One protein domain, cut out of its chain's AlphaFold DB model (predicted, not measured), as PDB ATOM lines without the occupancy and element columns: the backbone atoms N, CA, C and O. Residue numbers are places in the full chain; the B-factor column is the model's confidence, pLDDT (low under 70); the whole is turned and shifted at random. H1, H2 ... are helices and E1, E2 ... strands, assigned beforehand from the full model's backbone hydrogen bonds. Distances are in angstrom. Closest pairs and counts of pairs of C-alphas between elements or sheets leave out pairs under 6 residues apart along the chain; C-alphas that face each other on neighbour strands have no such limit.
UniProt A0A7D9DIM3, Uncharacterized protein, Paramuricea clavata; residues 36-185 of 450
ATOM      1  N   VAL A  36     138.216 102.123 121.042       91.62
ATOM      2  CA  VAL A  36     138.419 100.725 121.440       91.62
ATOM      3  C   VAL A  36     139.908 100.445 121.546       91.62
ATOM      4  O   VAL A  36     140.647 100.586 120.576       91.62
ATOM      5  N   GLN A  37     140.332  99.985 122.719       89.75
ATOM      6  CA  GLN A  37     141.720  99.657 123.022       89.75
ATOM      7  C   GLN A  37     141.856  98.162 123.303       89.75
ATOM      8  O   GLN A  37     141.079  97.581 124.060       89.75
ATOM      9  N   PHE A  38     142.865  97.537 122.700       89.12
ATOM     10  CA  PHE A  38     143.234  96.146 122.952       89.12
ATOM     11  C   PHE A  38     144.373  96.144 123.973       89.12
ATOM     12  O   PHE A  38     145.468  96.602 123.662       89.12
ATOM     13  N   LEU A  39     144.116  95.685 125.198       82.00
ATOM     14  CA  LEU A  39     145.038  95.911 126.322       82.00
ATOM     15  C   LEU A  39     146.265  94.991 126.294       82.00
ATOM     16  O   LEU A  39     147.333  95.362 126.769       82.00
ATOM     17  N   ASN A  40     146.114  93.791 125.734       82.44
ATOM     18  CA  ASN A  40     147.124  92.733 125.764       82.44
ATOM     19  C   ASN A  40     147.441  92.151 124.370       82.44
ATOM     20  O   ASN A  40     147.972  91.044 124.271       82.44
ATOM     21  N   ILE A  41     147.115  92.889 123.300       83.75
ATOM     22  CA  ILE A  41     147.541  92.589 121.929       83.75
ATOM     23  C   ILE A  41     148.345  93.762 121.380       83.75
ATOM     24  O   ILE A  41     147.853  94.882 121.281       83.75
ATOM     25  N   ASP A  42     149.541  93.448 120.902       85.00
ATOM     26  CA  ASP A  42     150.412  94.318 120.123       85.00
ATOM     27  C   ASP A  42     151.138  93.523 119.014       85.00
ATOM     28  O   ASP A  42     150.969  92.307 118.869       85.00
ATOM     29  N   ASP A  43     151.990  94.192 118.233       77.31
ATOM     30  CA  ASP A  43     152.756  93.561 117.143       77.31
ATOM     31  C   ASP A  43     153.789  92.516 117.629       77.31
ATOM     32  O   ASP A  43     154.298  91.705 116.838       77.31
ATOM     33  N   SER A  44     154.116  92.530 118.927       78.94
ATOM     34  CA  SER A  44     155.056  91.616 119.585       78.94
ATOM     35  C   SER A  44     154.376  90.391 120.209       78.94
ATOM     36  O   SER A  44     155.054  89.426 120.573       78.94
ATOM     37  N   THR A  45     153.045  90.395 120.284       81.31
ATOM     38  CA  THR A  45     152.242  89.371 120.951       81.31
ATOM     39  C   THR A  45     152.353  88.025 120.238       81.31
ATOM     40  O   THR A  45     152.176  87.922 119.017       81.31
ATOM     41  N   VAL A  46     152.635  86.964 121.008       84.50
ATOM     42  CA  VAL A  46     152.796  85.593 120.498       84.50
ATOM     43  C   VAL A  46     151.788  84.640 121.135       84.50
ATOM     44  O   VAL A  46     151.835  84.379 122.337       84.50
ATOM     45  N   VAL A  47     150.946  84.037 120.296       87.88
ATOM     46  CA  VAL A  47     149.959  83.023 120.689       87.88
ATOM     47  C   VAL A  47     150.470  81.637 120.302       87.88
ATOM     48  O   VAL A  47     150.781  81.362 119.135       87.88
ATOM     49  N   PHE A  48     150.560  80.726 121.271       86.19
ATOM     50  CA  PHE A  48     151.152  79.410 121.044       86.19
ATOM     51  C   PHE A  48     150.102  78.351 120.751       86.19
ATOM     52  O   PHE A  48     149.265  78.018 121.579       86.19
ATOM     53  N   LYS A  49     150.229  77.703 119.601       88.00
ATOM     54  CA  LYS A  49     149.522  76.473 119.283       88.00
ATOM     55  C   LYS A  49     150.229  75.281 119.913       88.00
ATOM     56  O   LYS A  49     151.371  74.981 119.567       88.00
ATOM     57  N   TYR A  50     149.534  74.527 120.751       84.62
ATOM     58  CA  TYR A  50     150.036  73.268 121.291       84.62
ATOM     59  C   TYR A  50     149.191  72.090 120.813       84.62
ATOM     60  O   TYR A  50     148.032  72.223 120.411       84.62
ATOM     61  N   GLN A  51     149.811  70.914 120.807       79.88
ATOM     62  CA  GLN A  51     149.149  69.665 120.471       79.88
ATOM     63  C   GLN A  51     149.092  68.797 121.719       79.88
ATOM     64  O   GLN A  51     150.130  68.444 122.278       79.88
ATOM     65  N   SER A  52     147.887  68.415 122.122       75.44
ATOM     66  CA  SER A  52     147.664  67.415 123.158       75.44
ATOM     67  C   SER A  52     147.136  66.127 122.528       75.44
ATOM     68  O   SER A  52     146.541  66.123 121.446       75.44
ATOM     69  N   ARG A  53     147.400  64.995 123.182       72.31
ATOM     70  CA  ARG A  53     146.776  63.714 122.842       72.31
ATOM     71  C   ARG A  53     145.933  63.276 124.021       72.31
ATOM     72  O   ARG A  53     146.476  62.981 125.078       72.31
ATOM     73  N   VAL A  54     144.624  63.210 123.824       63.31
ATOM     74  CA  VAL A  54     143.677  62.723 124.830       63.31
ATOM     75  C   VAL A  54     142.911  61.573 124.191       63.31
ATOM     76  O   VAL A  54     142.376  61.723 123.100       63.31
ATOM     77  N   ARG A  55     142.909  60.395 124.831       65.69
ATOM     78  CA  ARG A  55     142.198  59.189 124.347       65.69
ATOM     79  C   ARG A  55     142.520  58.799 122.887       65.69
ATOM     80  O   ARG A  55     141.633  58.431 122.133       65.69
ATOM     81  N   LYS A  56     143.803  58.848 122.499       72.06
ATOM     82  CA  LYS A  56     144.329  58.560 121.138       72.06
ATOM     83  C   LYS A  56     143.945  59.566 120.043       72.06
ATOM     84  O   LYS A  56     144.442  59.435 118.927       72.06
ATOM     85  N   GLU A  57     143.187  60.610 120.358       68.25
ATOM     86  CA  GLU A  57     142.912  61.705 119.432       68.25
ATOM     87  C   GLU A  57     143.898  62.853 119.647       68.25
ATOM     88  O   GLU A  57     144.159  63.287 120.772       68.25
ATOM     89  N   ALA A  58     144.479  63.340 118.551       71.56
ATOM     90  CA  ALA A  58     145.315  64.529 118.559       71.56
ATOM     91  C   ALA A  58     144.430  65.778 118.484       71.56
ATOM     92  O   ALA A  58     143.814  66.028 117.450       71.56
ATOM     93  N   LYS A  59     144.421  66.583 119.547       80.00
ATOM     94  CA  LYS A  59     143.752  67.887 119.577       80.00
ATOM     95  C   LYS A  59     144.786  69.001 119.519       80.00
ATOM     96  O   LYS A  59     145.882  68.887 120.064       80.00
ATOM     97  N   GLN A  60     144.448  70.056 118.795       81.81
ATOM     98  CA  GLN A  60     145.251  71.265 118.684       81.81
ATOM     99  C   GLN A  60     144.468  72.398 119.324       81.81
ATOM    100  O   GLN A  60     143.272  72.503 119.075       81.81
ATOM    101  N   ARG A  61     145.136  73.188 120.158       86.38
ATOM    102  CA  ARG A  61     144.545  74.283 120.933       86.38
ATOM    103  C   ARG A  61     145.552  75.424 121.044       86.38
ATOM    104  O   ARG A  61     146.736  75.227 120.738       86.38
ATOM    105  N   LEU A  62     145.092  76.598 121.448       85.94
ATOM    106  CA  LEU A  62     145.917  77.774 121.696       85.94
ATOM    107  C   LEU A  62     146.207  77.955 123.191       85.94
ATOM    108  O   LEU A  62     145.447  77.531 124.052       85.94
ATOM    109  N   LYS A  63     147.349  78.572 123.481       80.31
ATOM    110  CA  LYS A  63     147.782  79.070 124.789       80.31
ATOM    111  C   LYS A  63     148.126  80.543 124.655       80.31
ATOM    112  O   LYS A  63     148.615  80.949 123.598       80.31
ATOM    113  N   ASN A  64     147.944  81.285 125.747       77.88
ATOM    114  CA  ASN A  64     148.048  82.747 125.781       77.88
ATOM    115  C   ASN A  64     147.081  83.365 124.761       77.88
ATOM    116  O   ASN A  64     147.480  84.136 123.898       77.88
ATOM    117  N   ALA A  65     145.840  82.886 124.797       85.06
ATOM    118  CA  ALA A  65     144.805  83.162 123.811       85.06
ATOM    119  C   ALA A  65     143.759  84.170 124.320       85.06
ATOM    120  O   ALA A  65     142.844  84.510 123.583       85.06
ATOM    121  N   GLU A  66     143.884  84.642 125.557       90.44
ATOM    122  CA  GLU A  66     142.963  85.605 126.156       90.44
ATOM    123  C   GLU A  66     143.257  87.014 125.645       90.44
ATOM    124  O   GLU A  66     144.414  87.432 125.583       90.44
ATOM    125  N   VAL A  67     142.211  87.754 125.289       89.50
ATOM    126  CA  VAL A  67     142.307  89.108 124.742       89.50
ATOM    127  C   VAL A  67     141.363  90.021 125.501       89.50
ATOM    128  O   VAL A  67     140.161  89.765 125.562       89.50
ATOM    129  N   GLN A  68     141.915  91.096 126.050       89.38
ATOM    130  CA  GLN A  68     141.183  92.099 126.810       89.38
ATOM    131  C   GLN A  68     140.931  93.342 125.957       89.38
ATOM    132  O   GLN A  68     141.829  93.866 125.292       89.38
ATOM    133  N   ILE A  69     139.689  93.809 125.983       89.75
ATOM    134  CA  ILE A  69     139.168  94.860 125.117       89.75
ATOM    135  C   ILE A  69     138.496  95.912 125.988       89.75
ATOM    136  O   ILE A  69     137.497  95.633 126.653       89.75
ATOM    137  N   LEU A  70     139.001  97.137 125.927       91.31
ATOM    138  CA  LEU A  70     138.425  98.289 126.598       91.31
ATOM    139  C   LEU A  70     137.684  99.162 125.586       91.31
ATOM    140  O   LEU A  70     138.288  99.707 124.667       91.31
ATOM    141  N   VAL A  71     136.376  99.320 125.769       91.00
ATOM    142  CA  VAL A  71     135.533 100.195 124.949       91.00
ATOM    143  C   VAL A  71     135.237 101.466 125.728       91.00
ATOM    144  O   VAL A  71     134.592 101.407 126.771       91.00
ATOM    145  N   THR A  72     135.667 102.613 125.215       89.44
ATOM    146  CA  THR A  72     135.308 103.931 125.747       89.44
ATOM    147  C   THR A  72     134.243 104.539 124.848       89.44
ATOM    148  O   THR A  72     134.455 104.685 123.649       89.44
ATOM    149  N   SER A  73     133.080 104.883 125.392       86.81
ATOM    150  CA  SER A  73     131.958 105.378 124.596       86.81
ATOM    151  C   SER A  73     131.180 106.477 125.320       86.81
ATOM    152  O   SER A  73     130.868 106.310 126.500       86.81
ATOM    153  N   PRO A  74     130.786 107.568 124.632       85.06
ATOM    154  CA  PRO A  74     129.847 108.551 125.184       85.06
ATOM    155  C   PRO A  74     128.425 107.987 125.339       85.06
ATOM    156  O   PRO A  74     127.639 108.504 126.126       85.06
ATOM    157  N   TYR A  75     128.090 106.935 124.584       84.56
ATOM    158  CA  TYR A  75     126.778 106.290 124.567       84.56
ATOM    159  C   TYR A  75     126.796 104.958 125.316       84.56
ATOM    160  O   TYR A  75     127.822 104.272 125.344       84.56
ATOM    161  N   ASP A  76     125.636 104.553 125.831       84.06
ATOM    162  CA  ASP A  76     125.449 103.254 126.478       84.06
ATOM    163  C   ASP A  76     125.721 102.095 125.508       84.06
ATOM    164  O   ASP A  76     125.000 101.881 124.522       84.06
ATOM    165  N   VAL A  77     126.733 101.297 125.837       88.31
ATOM    166  CA  VAL A  77     127.093 100.092 125.090       88.31
ATOM    167  C   VAL A  77     126.203  98.929 125.527       88.31
ATOM    168  O   VAL A  77     126.088  98.614 126.710       88.31
ATOM    169  N   LYS A  78     125.565  98.262 124.561       87.81
ATOM    170  CA  LYS A  78     124.783  97.040 124.791       87.81
ATOM    171  C   LYS A  78     125.689  95.814 124.825       87.81
ATOM    172  O   LYS A  78     125.563  94.977 125.711       87.81
ATOM    173  N   THR A  79     126.554  95.678 123.824       91.75
ATOM    174  CA  THR A  79     127.508  94.572 123.679       91.75
ATOM    175  C   THR A  79     128.531  94.914 122.594       91.75
ATOM    176  O   THR A  79     128.456  95.976 121.974       91.75
ATOM    177  N   ILE A  80     129.461  94.004 122.327       94.38
ATOM    178  CA  ILE A  80     130.383  94.081 121.199       94.38
ATOM    179  C   ILE A  80     130.191  92.871 120.290       94.38
ATOM    180  O   ILE A  80     129.851  91.779 120.742       94.38
ATOM    181  N   LYS A  81     130.426  93.069 118.997       95.69
ATOM    182  CA  LYS A  81     130.666  91.988 118.049       95.69
ATOM    183  C   LYS A  81     132.157  91.884 117.812       95.69
ATOM    184  O   LYS A  81     132.825  92.904 117.647       95.69
ATOM    185  N   VAL A  82     132.657  90.658 117.807       95.56
ATOM    186  CA  VAL A  82     134.085  90.384 117.711       95.56
ATOM    187  C   VAL A  82     134.312  89.355 116.624       95.56
ATOM    188  O   VAL A  82     133.601  88.354 116.539       95.56
ATOM    189  N   TRP A  83     135.340  89.583 115.823       94.88
ATOM    190  CA  TRP A  83     135.814  88.642 114.832       94.88
ATOM    191  C   TRP A  83     137.322  88.466 114.927       94.88
ATOM    192  O   TRP A  83     138.043  89.378 115.326       94.88
ATOM    193  N   VAL A  84     137.811  87.317 114.475       94.19
ATOM    194  CA  VAL A  84     139.228  87.122 114.172       94.19
ATOM    195  C   VAL A  84     139.413  86.950 112.672       94.19
ATOM    196  O   VAL A  84     138.608  86.307 111.993       94.19
ATOM    197  N   GLN A  85     140.493  87.508 112.145       92.38
ATOM    198  CA  GLN A  85     140.905  87.283 110.765       92.38
ATOM    199  C   GLN A  85     142.427  87.234 110.658       92.38
ATOM    200  O   GLN A  85     143.153  87.698 111.536       92.38
ATOM    201  N   ARG A  86     142.928  86.656 109.567       91.38
ATOM    202  CA  ARG A  86     144.347  86.773 109.217       91.38
ATOM    203  C   ARG A  86     144.621  88.208 108.753       91.38
ATOM    204  O   ARG A  86     143.765  88.792 108.091       91.38
ATOM    205  N   GLU A  87     145.780  88.763 109.104       92.75
ATOM    206  CA  GLU A  87     146.209  90.074 108.592       92.75
ATOM    207  C   GLU A  87     146.191  90.046 107.056       92.75
ATOM    208  O   GLU A  87     146.586  89.041 106.468       92.75
ATOM    209  N   GLU A  88     145.752  91.121 106.399       88.69
ATOM    210  CA  GLU A  88     145.562  91.177 104.940       88.69
ATOM    211  C   GLU A  88     146.817  90.735 104.166       88.69
ATOM    212  O   GLU A  88     146.767  89.785 103.384       88.69
ATOM    213  N   LYS A  89     147.983  91.299 104.508       87.94
ATOM    214  CA  LYS A  89     149.279  90.922 103.914       87.94
ATOM    215  C   LYS A  89     149.611  89.440 104.114       87.94
ATOM    216  O   LYS A  89     150.189  88.795 103.242       87.94
ATOM    217  N   ALA A  90     149.260  88.886 105.270       85.25
ATOM    218  CA  ALA A  90     149.481  87.481 105.588       85.25
ATOM    219  C   ALA A  90     148.459  86.562 104.895       85.25
ATOM    220  O   ALA A  90     148.783  85.417 104.566       85.25
ATOM    221  N   ALA A  91     147.238  87.052 104.674       84.50
ATOM    222  CA  ALA A  91     146.164  86.376 103.961       84.50
ATOM    223  C   ALA A  91     146.489  86.218 102.475       84.50
ATOM    224  O   ALA A  91     146.356  85.108 101.966       84.50
ATOM    225  N   ASP A  92     147.023  87.255 101.826       83.94
ATOM    226  CA  ASP A  92     147.457  87.203 100.421       83.94
ATOM    227  C   ASP A  92     148.535  86.138 100.183       83.94
ATOM    228  O   ASP A  92     148.558  85.439  99.168       83.94
ATOM    229  N   LEU A  93     149.422  85.957 101.163       79.06
ATOM    230  CA  LEU A  93     150.486  84.954 101.123       79.06
ATOM    231  C   LEU A  93     150.005  83.542 101.495       79.06
ATOM    232  O   LEU A  93     150.758  82.562 101.352       79.06
ATOM    233  N   PHE A  94     148.782  83.400 102.011       77.56
ATOM    234  CA  PHE A  94     148.245  82.138 102.494       77.56
ATOM    235  C   PHE A  94     147.160  81.595 101.562       77.56
ATOM    236  O   PHE A  94     146.026  82.048 101.549       77.56
ATOM    237  N   VAL A  95     147.498  80.513 100.853       68.75
ATOM    238  CA  VAL A  95     146.659  79.844  99.832       68.75
ATOM    239  C   VAL A  95     145.241  79.490 100.311       68.75
ATOM    240  O   VAL A  95     144.339  79.303  99.501       68.75
ATOM    241  N   TYR A  96     145.028  79.363 101.621       66.12
ATOM    242  CA  TYR A  96     143.754  78.955 102.205       66.12
ATOM    243  C   TYR A  96     143.244  80.021 103.166       66.12
ATOM    244  O   TYR A  96     143.356  79.862 104.382       66.12
ATOM    245  N   ASN A  97     142.722  81.119 102.632       64.06
ATOM    246  CA  ASN A  97     142.140  82.158 103.463       64.06
ATOM    247  C   ASN A  97     140.893  81.607 104.176       64.06
ATOM    248  O   ASN A  97     139.928  81.202 103.535       64.06
ATOM    249  N   VAL A  98     140.949  81.546 105.506       64.50
ATOM    250  CA  VAL A  98     139.826  81.113 106.355       64.50
ATOM    251  C   VAL A  98     138.777  82.231 106.493       64.50
ATOM    252  O   VAL A  98     137.672  81.991 106.966       64.50
ATOM    253  N   GLY A  99     139.080  83.436 106.000       74.69
ATOM    254  CA  GLY A  99     138.198  84.587 106.106       74.69
ATOM    255  C   GLY A  99     138.079  85.087 107.544       74.69
ATOM    256  O   GLY A  99     138.856  84.713 108.427       74.69
ATOM    257  N   ARG A 100     137.108  85.973 107.753       87.69
ATOM    258  CA  ARG A 100     136.763  86.541 109.055       87.69
ATOM    259  C   ARG A 100     135.793  85.603 109.782       87.69
ATOM    260  O   ARG A 100     134.749  85.268 109.228       87.69
ATOM    261  N   VAL A 101     136.120  85.200 111.009       90.50
ATOM    262  CA  VAL A 101     135.311  84.283 111.833       90.50
ATOM    263  C   VAL A 101     134.780  85.024 113.056       90.50
ATOM    264  O   VAL A 101     135.553  85.674 113.753       90.50
ATOM    265  N   GLU A 102     133.468  84.958 113.287       91.94
ATOM    266  CA  GLU A 102     132.771  85.660 114.376       91.94
ATOM    267  C   GLU A 102     132.793  84.853 115.675       91.94
ATOM    268  O   GLU A 102     132.609  83.635 115.656       91.94
ATOM    269  N   PHE A 103     132.976  85.539 116.802       91.81
ATOM    270  CA  PHE A 103     132.782  84.964 118.130       91.81
ATOM    271  C   PHE A 103     131.293  84.899 118.457       91.81
ATOM    272  O   PHE A 103     130.558  85.865 118.246       91.81
ATOM    273  N   ALA A 104     130.831  83.785 119.026       88.06
ATOM    274  CA  ALA A 104     129.474  83.748 119.543       88.06
ATOM    275  C   ALA A 104     129.378  84.624 120.801       88.06
ATOM    276  O   ALA A 104     130.327  84.741 121.571       88.06
ATOM    277  N   ALA A 105     128.199  85.186 121.072       83.69
ATOM    278  CA  ALA A 105     127.991  86.066 122.229       83.69
ATOM    279  C   ALA A 105     128.349  85.419 123.585       83.69
ATOM    280  O   ALA A 105     128.653  86.123 124.538       83.69
ATOM    281  N   ARG A 106     128.324  84.082 123.671       83.88
ATOM    282  CA  ARG A 106     128.730  83.313 124.862       83.88
ATOM    283  C   ARG A 106     130.244  83.302 125.109       83.88
ATOM    284  O   ARG A 106     130.653  83.044 126.233       83.88
ATOM    285  N   ASP A 107     131.040  83.543 124.071       86.38
ATOM    286  CA  ASP A 107     132.506  83.524 124.116       86.38
ATOM    287  C   ASP A 107     133.075  84.926 124.417       86.38
ATOM    288  O   ASP A 107     134.289  85.107 124.491       86.38
ATOM    289  N   ILE A 108     132.191  85.918 124.595       90.38
ATOM    290  CA  ILE A 108     132.513  87.301 124.943       90.38
ATOM    291  C   ILE A 108     132.096  87.535 126.394       90.38
ATOM    292  O   ILE A 108     130.909  87.600 126.721       90.38
ATOM    293  N   VAL A 109     133.078  87.683 127.275       89.50
ATOM    294  CA  VAL A 109     132.866  87.867 128.709       89.50
ATOM    295  C   VAL A 109     132.912  89.352 129.041       89.50
ATOM    296  O   VAL A 109     133.944  90.001 128.906       89.50
ATOM    297  N   PHE A 110     131.798  89.905 129.510       85.50
ATOM    298  CA  PHE A 110     131.757  91.263 130.045       85.50
ATOM    299  C   PHE A 110     132.278  91.278 131.489       85.50
ATOM    300  O   PHE A 110     131.764  90.546 132.338       85.50
ATOM    301  N   LYS A 111     133.292  92.102 131.768       82.00
ATOM    302  CA  LYS A 111     133.966  92.169 133.077       82.00
ATOM    303  C   LYS A 111     133.480  93.331 133.941       82.00
ATOM    304  O   LYS A 111     133.526  93.233 135.163       82.00
ATOM    305  N   GLY A 112     132.980  94.406 133.335       77.00
ATOM    306  CA  GLY A 112     132.429  95.540 134.074       77.00
ATOM    307  C   GLY A 112     132.394  96.833 133.271       77.00
ATOM    308  O   GLY A 112     132.954  96.920 132.177       77.00
ATOM    309  N   THR A 113     131.734  97.840 133.844       81.62
ATOM    310  CA  THR A 113     131.673  99.202 133.306       81.62
ATOM    311  C   THR A 113     132.055 100.209 134.386       81.62
ATOM    312  O   THR A 113     131.596 100.101 135.521       81.62
ATOM    313  N   GLN A 114     132.847 101.209 134.011       79.38
ATOM    314  CA  GLN A 114     133.199 102.368 134.824       79.38
ATOM    315  C   GLN A 114     132.672 103.645 134.155       79.38
ATOM    316  O   GLN A 114     132.741 103.783 132.935       79.38
ATOM    317  N   LEU A 115     132.142 104.585 134.940       76.88
ATOM    318  CA  LEU A 115     131.783 105.916 134.441       76.88
ATOM    319  C   LEU A 115     133.049 106.752 134.229       76.88
ATOM    320  O   LEU A 115     133.988 106.668 135.021       76.88
ATOM    321  N   LEU A 116     133.076 107.554 133.166       74.88
ATOM    322  CA  LEU A 116     134.169 108.499 132.941       74.88
ATOM    323  C   LEU A 116     134.149 109.611 134.004       74.88
ATOM    324  O   LEU A 116     133.085 110.046 134.438       74.88
ATOM    325  N   GLU A 117     135.330 110.092 134.408       68.88
ATOM    326  CA  GLU A 117     135.495 111.114 135.461       68.88
ATOM    327  C   GLU A 117     134.802 112.444 135.135       68.88
ATOM    328  O   GLU A 117     134.385 113.175 136.029       68.88
ATOM    329  N   ASN A 118     134.628 112.738 133.846       65.50
ATOM    330  CA  ASN A 118     133.904 113.907 133.355       65.50
ATOM    331  C   ASN A 118     132.369 113.756 133.429       65.50
ATOM    332  O   ASN A 118     131.658 114.683 133.053       65.50
ATOM    333  N   GLY A 119     131.846 112.603 133.863       63.75
ATOM    334  CA  GLY A 119     130.413 112.308 133.940       63.75
ATOM    335  C   GLY A 119     129.732 112.016 132.596       63.75
ATOM    336  O   GLY A 119     128.547 111.685 132.585       63.75
ATOM    337  N   PHE A 120     130.454 112.089 131.471       69.00
ATOM    338  CA  PHE A 120     129.907 111.905 130.123       69.00
ATOM    339  C   PHE A 120     130.521 110.679 129.443       69.00
ATOM    340  O   PHE A 120     131.524 110.777 128.736       69.00
ATOM    341  N   GLY A 121     129.880 109.523 129.635       78.50
ATOM    342  CA  GLY A 121     130.201 108.266 128.959       78.50
ATOM    343  C   GLY A 121     130.686 107.153 129.888       78.50
ATOM    344  O   GLY A 121     130.747 107.291 131.112       78.50
ATOM    345  N   THR A 122     131.014 106.016 129.283       82.38
ATOM    346  CA  THR A 122     131.346 104.765 129.967       82.38
ATOM    347  C   THR A 122     132.594 104.115 129.378       82.38
ATOM    348  O   THR A 122     132.858 104.205 128.179       82.38
ATOM    349  N   LYS A 123     133.355 103.439 130.239       86.81
ATOM    350  CA  LYS A 123     134.417 102.497 129.887       86.81
ATOM    351  C   LYS A 123     133.947 101.087 130.208       86.81
ATOM    352  O   LYS A 123     133.727 100.783 131.376       86.81
ATOM    353  N   SER A 124     133.794 100.235 129.204       85.38
ATOM    354  CA  SER A 124     133.349  98.847 129.353       85.38
ATOM    355  C   SER A 124     134.473  97.879 128.998       85.38
ATOM    356  O   SER A 124     135.058  97.982 127.922       85.38
ATOM    357  N   LEU A 125     134.760  96.936 129.897       88.56
ATOM    358  CA  LEU A 125     135.796  95.920 129.715       88.56
ATOM    359  C   LEU A 125     135.173  94.593 129.270       88.56
ATOM    360  O   LEU A 125     134.263  94.064 129.920       88.56
ATOM    361  N   TYR A 126     135.703  94.043 128.182       89.44
ATOM    362  CA  TYR A 126     135.346  92.743 127.630       89.44
ATOM    363  C   TYR A 126     136.584  91.853 127.516       89.44
ATOM    364  O   TYR A 126     137.696  92.336 127.316       89.44
ATOM    365  N   GLU A 127     136.382  90.545 127.605       90.69
ATOM    366  CA  GLU A 127     137.419  89.528 127.449       90.69
ATOM    367  C   GLU A 127     136.924  88.443 126.492       90.69
ATOM    368  O   GLU A 127     135.772  88.012 126.571       90.69
ATOM    369  N   ILE A 128     137.791  88.012 125.580       92.44
ATOM    370  CA  ILE A 128     137.539  86.892 124.668       92.44
ATOM    371  C   ILE A 128     138.680  85.879 124.787       92.44
ATOM    372  O   ILE A 128     139.829  86.255 125.010       92.44
ATOM    373  N   ASP A 129     138.382  84.600 124.570       91.69
ATOM    374  CA  ASP A 129     139.398  83.552 124.431       91.69
ATOM    375  C   ASP A 129     139.494  83.120 122.965       91.69
ATOM    376  O   ASP A 129     138.579  82.491 122.433       91.69
ATOM    377  N   LEU A 130     140.612  83.418 122.299       91.19
ATOM    378  CA  LEU A 130     140.869  83.040 120.908       91.19
ATOM    379  C   LEU A 130     140.797  81.514 120.684       91.19
ATOM    380  O   LEU A 130     140.547  81.087 119.555       91.19
ATOM    381  N   ASP A 131     141.008  80.685 121.713       89.75
ATOM    382  CA  ASP A 131     140.912  79.221 121.631       89.75
ATOM    383  C   ASP A 131     139.460  78.717 121.535       89.75
ATOM    384  O   ASP A 131     139.225  77.637 120.979       89.75
ATOM    385  N   SER A 132     138.482  79.497 122.017       88.00
ATOM    386  CA  SER A 132     137.053  79.135 122.010       88.00
ATOM    387  C   SER A 132     136.554  78.798 120.602       88.00
ATOM    388  O   SER A 132     135.929  77.761 120.394       88.00
ATOM    389  N   ILE A 133     136.958  79.598 119.614       88.44
ATOM    390  CA  ILE A 133     136.545  79.460 118.215       88.44
ATOM    391  C   ILE A 133     137.490  78.593 117.375       88.44
ATOM    392  O   ILE A 133     137.341  78.517 116.158       88.44
ATOM    393  N   TYR A 134     138.490  77.929 117.971       85.75
ATOM    394  CA  TYR A 134     139.569  77.274 117.215       85.75
ATOM    395  C   TYR A 134     139.063  76.288 116.146       85.75
ATOM    396  O   TYR A 134     139.655  76.189 115.065       85.75
ATOM    397  N   TYR A 135     137.977  75.566 116.441       83.62
ATOM    398  CA  TYR A 135     137.332  74.611 115.535       83.62
ATOM    399  C   TYR A 135     136.011  75.118 114.934       83.62
ATOM    400  O   TYR A 135     135.429  74.412 114.113       83.62
ATOM    401  N   ASP A 136     135.586  76.337 115.264       80.06
ATOM    402  CA  ASP A 136     134.280  76.903 114.900       80.06
ATOM    403  C   ASP A 136     134.344  77.665 113.570       80.06
ATOM    404  O   ASP A 136     133.710  78.695 113.374       80.06
ATOM    405  N   ASN A 137     135.141  77.163 112.626       76.06
ATOM    406  CA  ASN A 137     135.238  77.747 111.299       76.06
ATOM    407  C   ASN A 137     133.999  77.363 110.463       76.06
ATOM    408  O   ASN A 137     133.835  76.184 110.137       76.06
ATOM    409  N   PRO A 138     133.139  78.324 110.074       68.69
ATOM    410  CA  PRO A 138     131.921  78.020 109.329       68.69
ATOM    411  C   PRO A 138     132.184  77.782 107.834       68.69
ATOM    412  O   PRO A 138     131.350  77.186 107.154       68.69
ATOM    413  N   TYR A 139     133.331  78.230 107.312       67.12
ATOM    414  CA  TYR A 139     133.655  78.191 105.882       67.12
ATOM    415  C   TYR A 139     134.457  76.947 105.479       67.12
ATOM    416  O   TYR A 139     134.374  76.492 104.338       67.12
ATOM    417  N   ASP A 140     135.242  76.384 106.397       67.94
ATOM    418  CA  ASP A 140     136.088  75.215 106.150       67.94
ATOM    419  C   ASP A 140     136.136  74.329 107.404       67.94
ATOM    420  O   ASP A 140     136.162  74.815 108.527       67.94
ATOM    421  N   LYS A 141     136.271  73.009 107.238       74.25
ATOM    422  CA  LYS A 141     136.482  72.056 108.350       74.25
ATOM    423  C   LYS A 141     137.856  72.211 109.023       74.25
ATOM    424  O   LYS A 141     138.266  71.379 109.834       74.25
ATOM    425  N   ARG A 142     138.632  73.214 108.619       79.81
ATOM    426  CA  ARG A 142     139.983  73.477 109.105       79.81
ATOM    427  C   ARG A 142     139.945  74.432 110.289       79.81
ATOM    428  O   ARG A 142     139.140  75.356 110.283       79.81
ATOM    429  N   PRO A 143     140.884  74.286 111.235       85.88
ATOM    430  CA  PRO A 143     141.002  75.227 112.333       85.88
ATOM    431  C   PRO A 143     141.187  76.668 111.868       85.88
ATOM    432  O   PRO A 143     141.929  76.903 110.907       85.88
ATOM    433  N   VAL A 144     140.601  77.604 112.611       87.31
ATOM    434  CA  VAL A 144     140.699  79.052 112.362       87.31
ATOM    435  C   VAL A 144     142.166  79.489 112.266       87.31
ATOM    436  O   VAL A 144     142.595  80.109 111.294       87.31
ATOM    437  N   TYR A 145     142.991  79.010 113.198       88.62
ATOM    438  CA  TYR A 145     144.419  79.330 113.293       88.62
ATOM    439  C   TYR A 145     145.305  78.287 112.603       88.62
ATOM    440  O   TYR A 145     146.327  77.827 113.129       88.62
ATOM    441  N   LYS A 146     144.912  77.836 111.406       87.25
ATOM    442  CA  LYS A 146     145.759  76.934 110.617       87.25
ATOM    443  C   LYS A 146     147.068  77.641 110.249       87.25
ATOM    444  O   LYS A 146     147.075  78.615 109.505       87.25
ATOM    445  N   LEU A 147     148.184  77.113 110.747       88.06
ATOM    446  CA  LEU A 147     149.506  77.696 110.519       88.06
ATOM    447  C   LEU A 147     150.077  77.296 109.154       88.06
ATOM    448  O   LEU A 147     150.039  76.121 108.767       88.06
ATOM    449  N   ALA A 148     150.654  78.269 108.457       85.12
ATOM    450  CA  ALA A 148     151.562  78.061 107.345       85.12
ATOM    451  C   ALA A 148     152.852  77.389 107.827       85.12
ATOM    452  O   ALA A 148     153.302  77.612 108.953       85.12
ATOM    453  N   LYS A 149     153.443  76.564 106.957       82.25
ATOM    454  CA  LYS A 149     154.728  75.887 107.197       82.25
ATOM    455  C   LYS A 149     155.914  76.605 106.546       82.25
ATOM    456  O   LYS A 149     157.052  76.342 106.911       82.25
ATOM    457  N   THR A 150     155.646  77.471 105.575       78.81
ATOM    458  CA  THR A 150     156.634  78.287 104.863       78.81
ATOM    459  C   THR A 150     156.450  79.737 105.268       78.81
ATOM    460  O   THR A 150     155.310  80.168 105.409       78.81
ATOM    461  N   ASP A 151     157.556  80.465 105.434       80.12
ATOM    462  CA  ASP A 151     157.553  81.894 105.776       80.12
ATOM    463  C   ASP A 151     156.613  82.230 106.952       80.12
ATOM    464  O   ASP A 151     155.677  83.021 106.864       80.12
ATOM    465  N   MET A 152     156.811  81.509 108.059       83.38
ATOM    466  CA  MET A 152     155.864  81.491 109.173       83.38
ATOM    467  C   MET A 152     155.641  82.881 109.771       83.38
ATOM    468  O   MET A 152     154.498  83.214 110.069       83.38
ATOM    469  N   LEU A 153     156.705  83.678 109.907       82.69
ATOM    470  CA  LEU A 153     156.682  84.986 110.567       82.69
ATOM    471  C   LEU A 153     155.749  85.986 109.870       82.69
ATOM    472  O   LEU A 153     155.063  86.746 110.549       82.69
ATOM    473  N   ASN A 154     155.706  85.942 108.536       84.56
ATOM    474  CA  ASN A 154     154.865  86.820 107.729       84.56
ATOM    475  C   ASN A 154     153.489  86.210 107.469       84.56
ATOM    476  O   ASN A 154     152.502  86.925 107.372       84.56
ATOM    477  N   ARG A 155     153.394  84.879 107.364       85.19
ATOM    478  CA  ARG A 155     152.134  84.220 107.002       85.19
ATOM    479  C   ARG A 155     151.226  83.936 108.185       85.19
ATOM    480  O   ARG A 155     150.032  83.813 107.964       85.19
ATOM    481  N   ASN A 156     151.730  83.811 109.414       90.75
ATOM    482  CA  ASN A 156     150.931  83.456 110.599       90.75
ATOM    483  C   ASN A 156     150.594  84.660 111.491       90.75
ATOM    484  O   ASN A 156     150.646  84.546 112.718       90.75
ATOM    485  N   ARG A 157     150.255  85.792 110.871       91.38
ATOM    486  CA  ARG A 157     149.799  87.013 111.544       91.38
ATOM    487  C   ARG A 157     148.277  87.104 111.533       91.38
ATOM    488  O   ARG A 157     147.655  86.887 110.494       91.38
ATOM    489  N   PHE A 158     147.684  87.388 112.681       92.81
ATOM    490  CA  PHE A 158     146.236  87.464 112.869       92.81
ATOM    491  C   PHE A 158     145.874  88.739 113.620       92.81
ATOM    492  O   PHE A 158     146.698  89.276 114.350       92.81
ATOM    493  N   GLN A 159     144.645  89.205 113.446       94.88
ATOM    494  CA  GLN A 159     144.125  90.406 114.088       94.88
ATOM    495  C   GLN A 159     142.689  90.178 114.558       94.88
ATOM    496  O   GLN A 159     141.942  89.385 113.970       94.88
ATOM    497  N   VAL A 160     142.316  90.889 115.614       95.44
ATOM    498  CA  VAL A 160     140.956  90.931 116.145       95.44
ATOM    499  C   VAL A 160     140.269  92.171 115.590       95.44
ATOM    500  O   VAL A 160     140.862  93.247 115.537       95.44
ATOM    501  N   VAL A 161     139.022  92.019 115.157       95.62
ATOM    502  CA  VAL A 161     138.186  93.124 114.691       95.62
ATOM    503  C   VAL A 161     136.956  93.227 115.569       95.62
ATOM    504  O   VAL A 161     136.353  92.210 115.908       95.62
ATOM    505  N   ILE A 162     136.586  94.449 115.935       95.62
ATOM    506  CA  ILE A 162     135.512  94.728 116.881       95.62
ATOM    507  C   ILE A 162     134.565  95.766 116.313       95.62
ATOM    508  O   ILE A 162     134.984  96.738 115.691       95.62
ATOM    509  N   GLN A 163     133.280  95.574 116.584       95.19
ATOM    510  CA  GLN A 163     132.250  96.570 116.354       95.19
ATOM    511  C   GLN A 163     131.385  96.702 117.606       95.19
ATOM    512  O   GLN A 163     130.900  95.710 118.151       95.19
ATOM    513  N   VAL A 164     131.192  97.930 118.072       93.81
ATOM    514  CA  VAL A 164     130.400  98.226 119.264       93.81
ATOM    515  C   VAL A 164     128.927  98.291 118.874       93.81
ATOM    516  O   VAL A 164     128.569  98.915 117.875       93.81
ATOM    517  N   VAL A 165     128.073  97.632 119.658       92.25
ATOM    518  CA  VAL A 165     126.616  97.677 119.510       92.25
ATOM    519  C   VAL A 165     126.055  98.548 120.622       92.25
ATOM    520  O   VAL A 165     126.161  98.205 121.803       92.25
ATOM    521  N   PHE A 166     125.435  99.664 120.260       91.31
ATOM    522  CA  PHE A 166     124.824 100.577 121.223       91.31
ATOM    523  C   PHE A 166     123.427 100.095 121.645       91.31
ATOM    524  O   PHE A 166     122.851  99.173 121.052       91.31
ATOM    525  N   ARG A 167     122.859 100.685 122.706       88.31
ATOM    526  CA  ARG A 167     121.515 100.323 123.207       88.31
ATOM    527  C   ARG A 167     120.397 100.469 122.176       88.31
ATOM    528  O   ARG A 167     119.452  99.683 122.204       88.31
ATOM    529  N   ASP A 168     120.518 101.422 121.260       85.81
ATOM    530  CA  ASP A 168     119.591 101.636 120.142       85.81
ATOM    531  C   ASP A 168     119.781 100.627 118.985       85.81
ATOM    532  O   ASP A 168     119.062 100.676 117.989       85.81
ATOM    533  N   ASN A 169     120.700  99.666 119.139       87.12
ATOM    534  CA  ASN A 169     121.163  98.714 118.126       87.12
ATOM    535  C   ASN A 169     121.892  99.349 116.931       87.12
ATOM    536  O   ASN A 169     122.128  98.652 115.940       87.12
ATOM    537  N   SER A 170     122.277 100.624 117.013       89.19
ATOM    538  CA  SER A 170     123.223 101.190 116.057       89.19
ATOM    539  C   SER A 170     124.609 100.557 116.251       89.19
ATOM    540  O   SER A 170     124.934 100.009 117.313       89.19
ATOM    541  N   LEU A 171     125.404 100.567 115.182       90.19
ATOM    542  CA  LEU A 171     126.726  99.950 115.135       90.19
ATOM    543  C   LEU A 171     127.794 101.026 114.952       90.19
ATOM    544  O   LEU A 171     127.618 101.939 114.144       90.19
ATOM    545  N   SER A 172     128.913 100.898 115.661       91.69
ATOM    546  CA  SER A 172     130.078 101.757 115.439       91.69
ATOM    547  C   SER A 172     130.806 101.425 114.128       91.69
ATOM    548  O   SER A 172     130.523 100.423 113.461       91.69
ATOM    549  N   SER A 173     131.824 102.225 113.799       91.75
ATOM    550  CA  SER A 173     132.897 101.794 112.896       91.75
ATOM    551  C   SER A 173     133.607 100.549 113.433       91.75
ATOM    552  O   SER A 173     133.525 100.230 114.623       91.75
ATOM    553  N   GLU A 174     134.301  99.840 112.547       94.25
ATOM    554  CA  GLU A 174     135.144  98.714 112.940       94.25
ATOM    555  C   GLU A 174     136.461  99.207 113.545       94.25
ATOM    556  O   GLU A 174     137.082 100.138 113.031       94.25
ATOM    557  N   PHE A 175     136.898  98.540 114.606       95.19
ATOM    558  CA  PHE A 175     138.184  98.756 115.257       95.19
ATOM    559  C   PHE A 175     139.028  97.496 115.103       95.19
ATOM    560  O   PHE A 175     138.557  96.393 115.388       95.19
ATOM    561  N   VAL A 176     140.263  97.644 114.631       94.94
ATOM    562  CA  VAL A 176     141.153  96.526 114.297       94.94
ATOM    563  C   VAL A 176     142.371  96.561 115.213       94.94
ATOM    564  O   VAL A 176     142.979  97.614 115.382       94.94
ATOM    565  N   SER A 177     142.725  95.420 115.802       94.31
ATOM    566  CA  SER A 177     143.915  95.290 116.643       94.31
ATOM    567  C   SER A 177     145.205  95.297 115.822       94.31
ATOM    568  O   SER A 177     145.205  94.968 114.633       94.31
ATOM    569  N   SER A 178     146.333  95.527 116.494       92.12
ATOM    570  CA  SER A 178     147.647  95.104 115.997       92.12
ATOM    571  C   SER A 178     147.682  93.607 115.667       92.12
ATOM    572  O   SER A 178     146.901  92.812 116.207       92.12
ATOM    573  N   ALA A 179     148.592  93.217 114.772       91.81
ATOM    574  CA  ALA A 179     148.663  91.851 114.271       91.81
ATOM    575  C   ALA A 179     149.570  90.967 115.147       91.81
ATOM    576  O   ALA A 179     150.800  91.073 115.129       91.81
ATOM    577  N   PHE A 180     148.975  90.007 115.853       91.38
ATOM    578  CA  PHE A 180     149.701  89.056 116.692       91.38
ATOM    579  C   PHE A 180     150.209  87.847 115.893       91.38
ATOM    580  O   PHE A 180     149.630  87.428 114.885       91.38
ATOM    581  N   TYR A 181     151.310  87.252 116.352       90.75
ATOM    582  CA  TYR A 181     151.941  86.097 115.713       90.75
ATOM    583  C   TYR A 181     151.495  84.777 116.353       90.75
ATOM    584  O   TYR A 181     151.656  84.569 117.553       90.75
ATOM    585  N   CYS A 182     151.000  83.832 115.549       88.44
ATOM    586  CA  CYS A 182     150.670  82.490 116.028       88.44
ATOM    587  C   CYS A 182     151.719  81.455 115.593       88.44
ATOM    588  O   CYS A 182     152.019  81.304 114.405       88.44
ATOM    589  N   CYS A 183     152.260  80.679 116.536       86.25
ATOM    590  CA  CYS A 183     153.260  79.651 116.229       86.25
ATOM    591  C   CYS A 183     153.107  78.381 117.064       86.25
ATOM    592  O   CYS A 183     152.396  78.351 118.060       86.25
ATOM    593  N   THR A 184     153.749  77.288 116.644       84.50
ATOM    594  CA  THR A 184     153.693  76.032 117.410       84.50
ATOM    595  C   THR A 184     154.581  76.129 118.645       84.50
ATOM    596  O   THR A 184     155.734  76.537 118.534       84.50
ATOM    597  N   GLN A 185     154.066  75.704 119.799       80.00
ATOM    598  CA  GLN A 185     154.819  75.679 121.045       80.00
ATOM    599  C   GLN A 185     156.072  74.793 120.889       80.00
ATOM    600  O   GLN A 185     155.946  73.626 120.487       80.00
TER     601      GLN A 185
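What this domain is: This is residues 36 to 185 of the 450 residues of an uncharacterized protein of Paramuricea clavata (UniProt A0A7D9DIM3). Two strongly twisted sheets make a sandwich, partly face to face: E1, E4, E7 and E6 lie over the E5, E8 and E9 part of a branched sheet, whose E2 and E3 reach past them as a long hairpin with its tip, residues 53 to 58, sticking out. Small helices H1 and H2 sit together at the branched sheet. The printed part has 150 residues, in the order E1 E2 E3 E4 E5 H1 E6 E7 H2 E8 E9 E10, and is mostly strand. The four-strand sheet runs E1 E4 E7 E6, antiparallel; the branched one is mixed. The whole is compact, radius of gyration of the C-alphas 16.5 A, spanning 54 by 36 by 27 A.

Where its parts are: Find C-alpha 36 at (138.419, 100.725, 121.440), where E1, residues 36 to 38, begins. Next come E2, residues 46 to 54, 25.0 A long, and E3, residues 57 to 63, which runs on into E4, residues 66 to 73, at 42 degrees. Read on through E5, residues 77 to 86, 27.0 A; H1, residues 88 to 92; E6, residues 108 to 115, which bends by 51 degrees at residue 111; and E7, residues 122 to 129. After H2, residues 152 to 155, E8, residues 157 to 166, covers 30.0 A. E9 is residues 171 to 176, and E10, residues 180 to 184, ends at C-alpha 184 (153.693, 76.032, 117.410).

How they stand to each other: Start at E8: antiparallel E5 lies on one side, with N 81 and O 163 2.8 A apart; E9, its hairpin partner, with N 162 and O 175 at 2.8 A, and E10, with N 158 and O 180 at 2.9 A, lie on the other. E10 is parallel to E2, N 47 and O 181 at 2.9 A, and E2 forms a hairpin with E3, N 50 and O 61 at 2.9 A. In the other sheet look at E1 and E4, N 37 and O 70 at 2.8 A; E4 and E7, N 69 and O 126 at 2.8 A; and the hairpin E6 and E7, N 109 and O 127 at 2.8 A. Between the sheets, the closest C-alphas of E5 and E7, Val 77 and Ser 124, are 7.7 A apart. H1 and H2 touch, closest C-alphas Ala 90 and Arg 155 at 4.4 A, and each only grazes the branched sheet. H1's O i to N i+4 pair is within hydrogen-bond range; H2 is too short for one.

The domain as a whole: The C-alphas of Lys 56 and Asn 118 are the two farthest apart, 57.6 A. The printed part has no cut. The links H1 to E6 and E7 to H2 are long; in the first, residues 101 to 102 pair antiparallel with residues 83 to 84 of E5. Mean pLDDT of the printed part is 84.7, and it is under 70 at residues 54 to 55, 57, 95 to 98, 117 to 120 and 138 to 140.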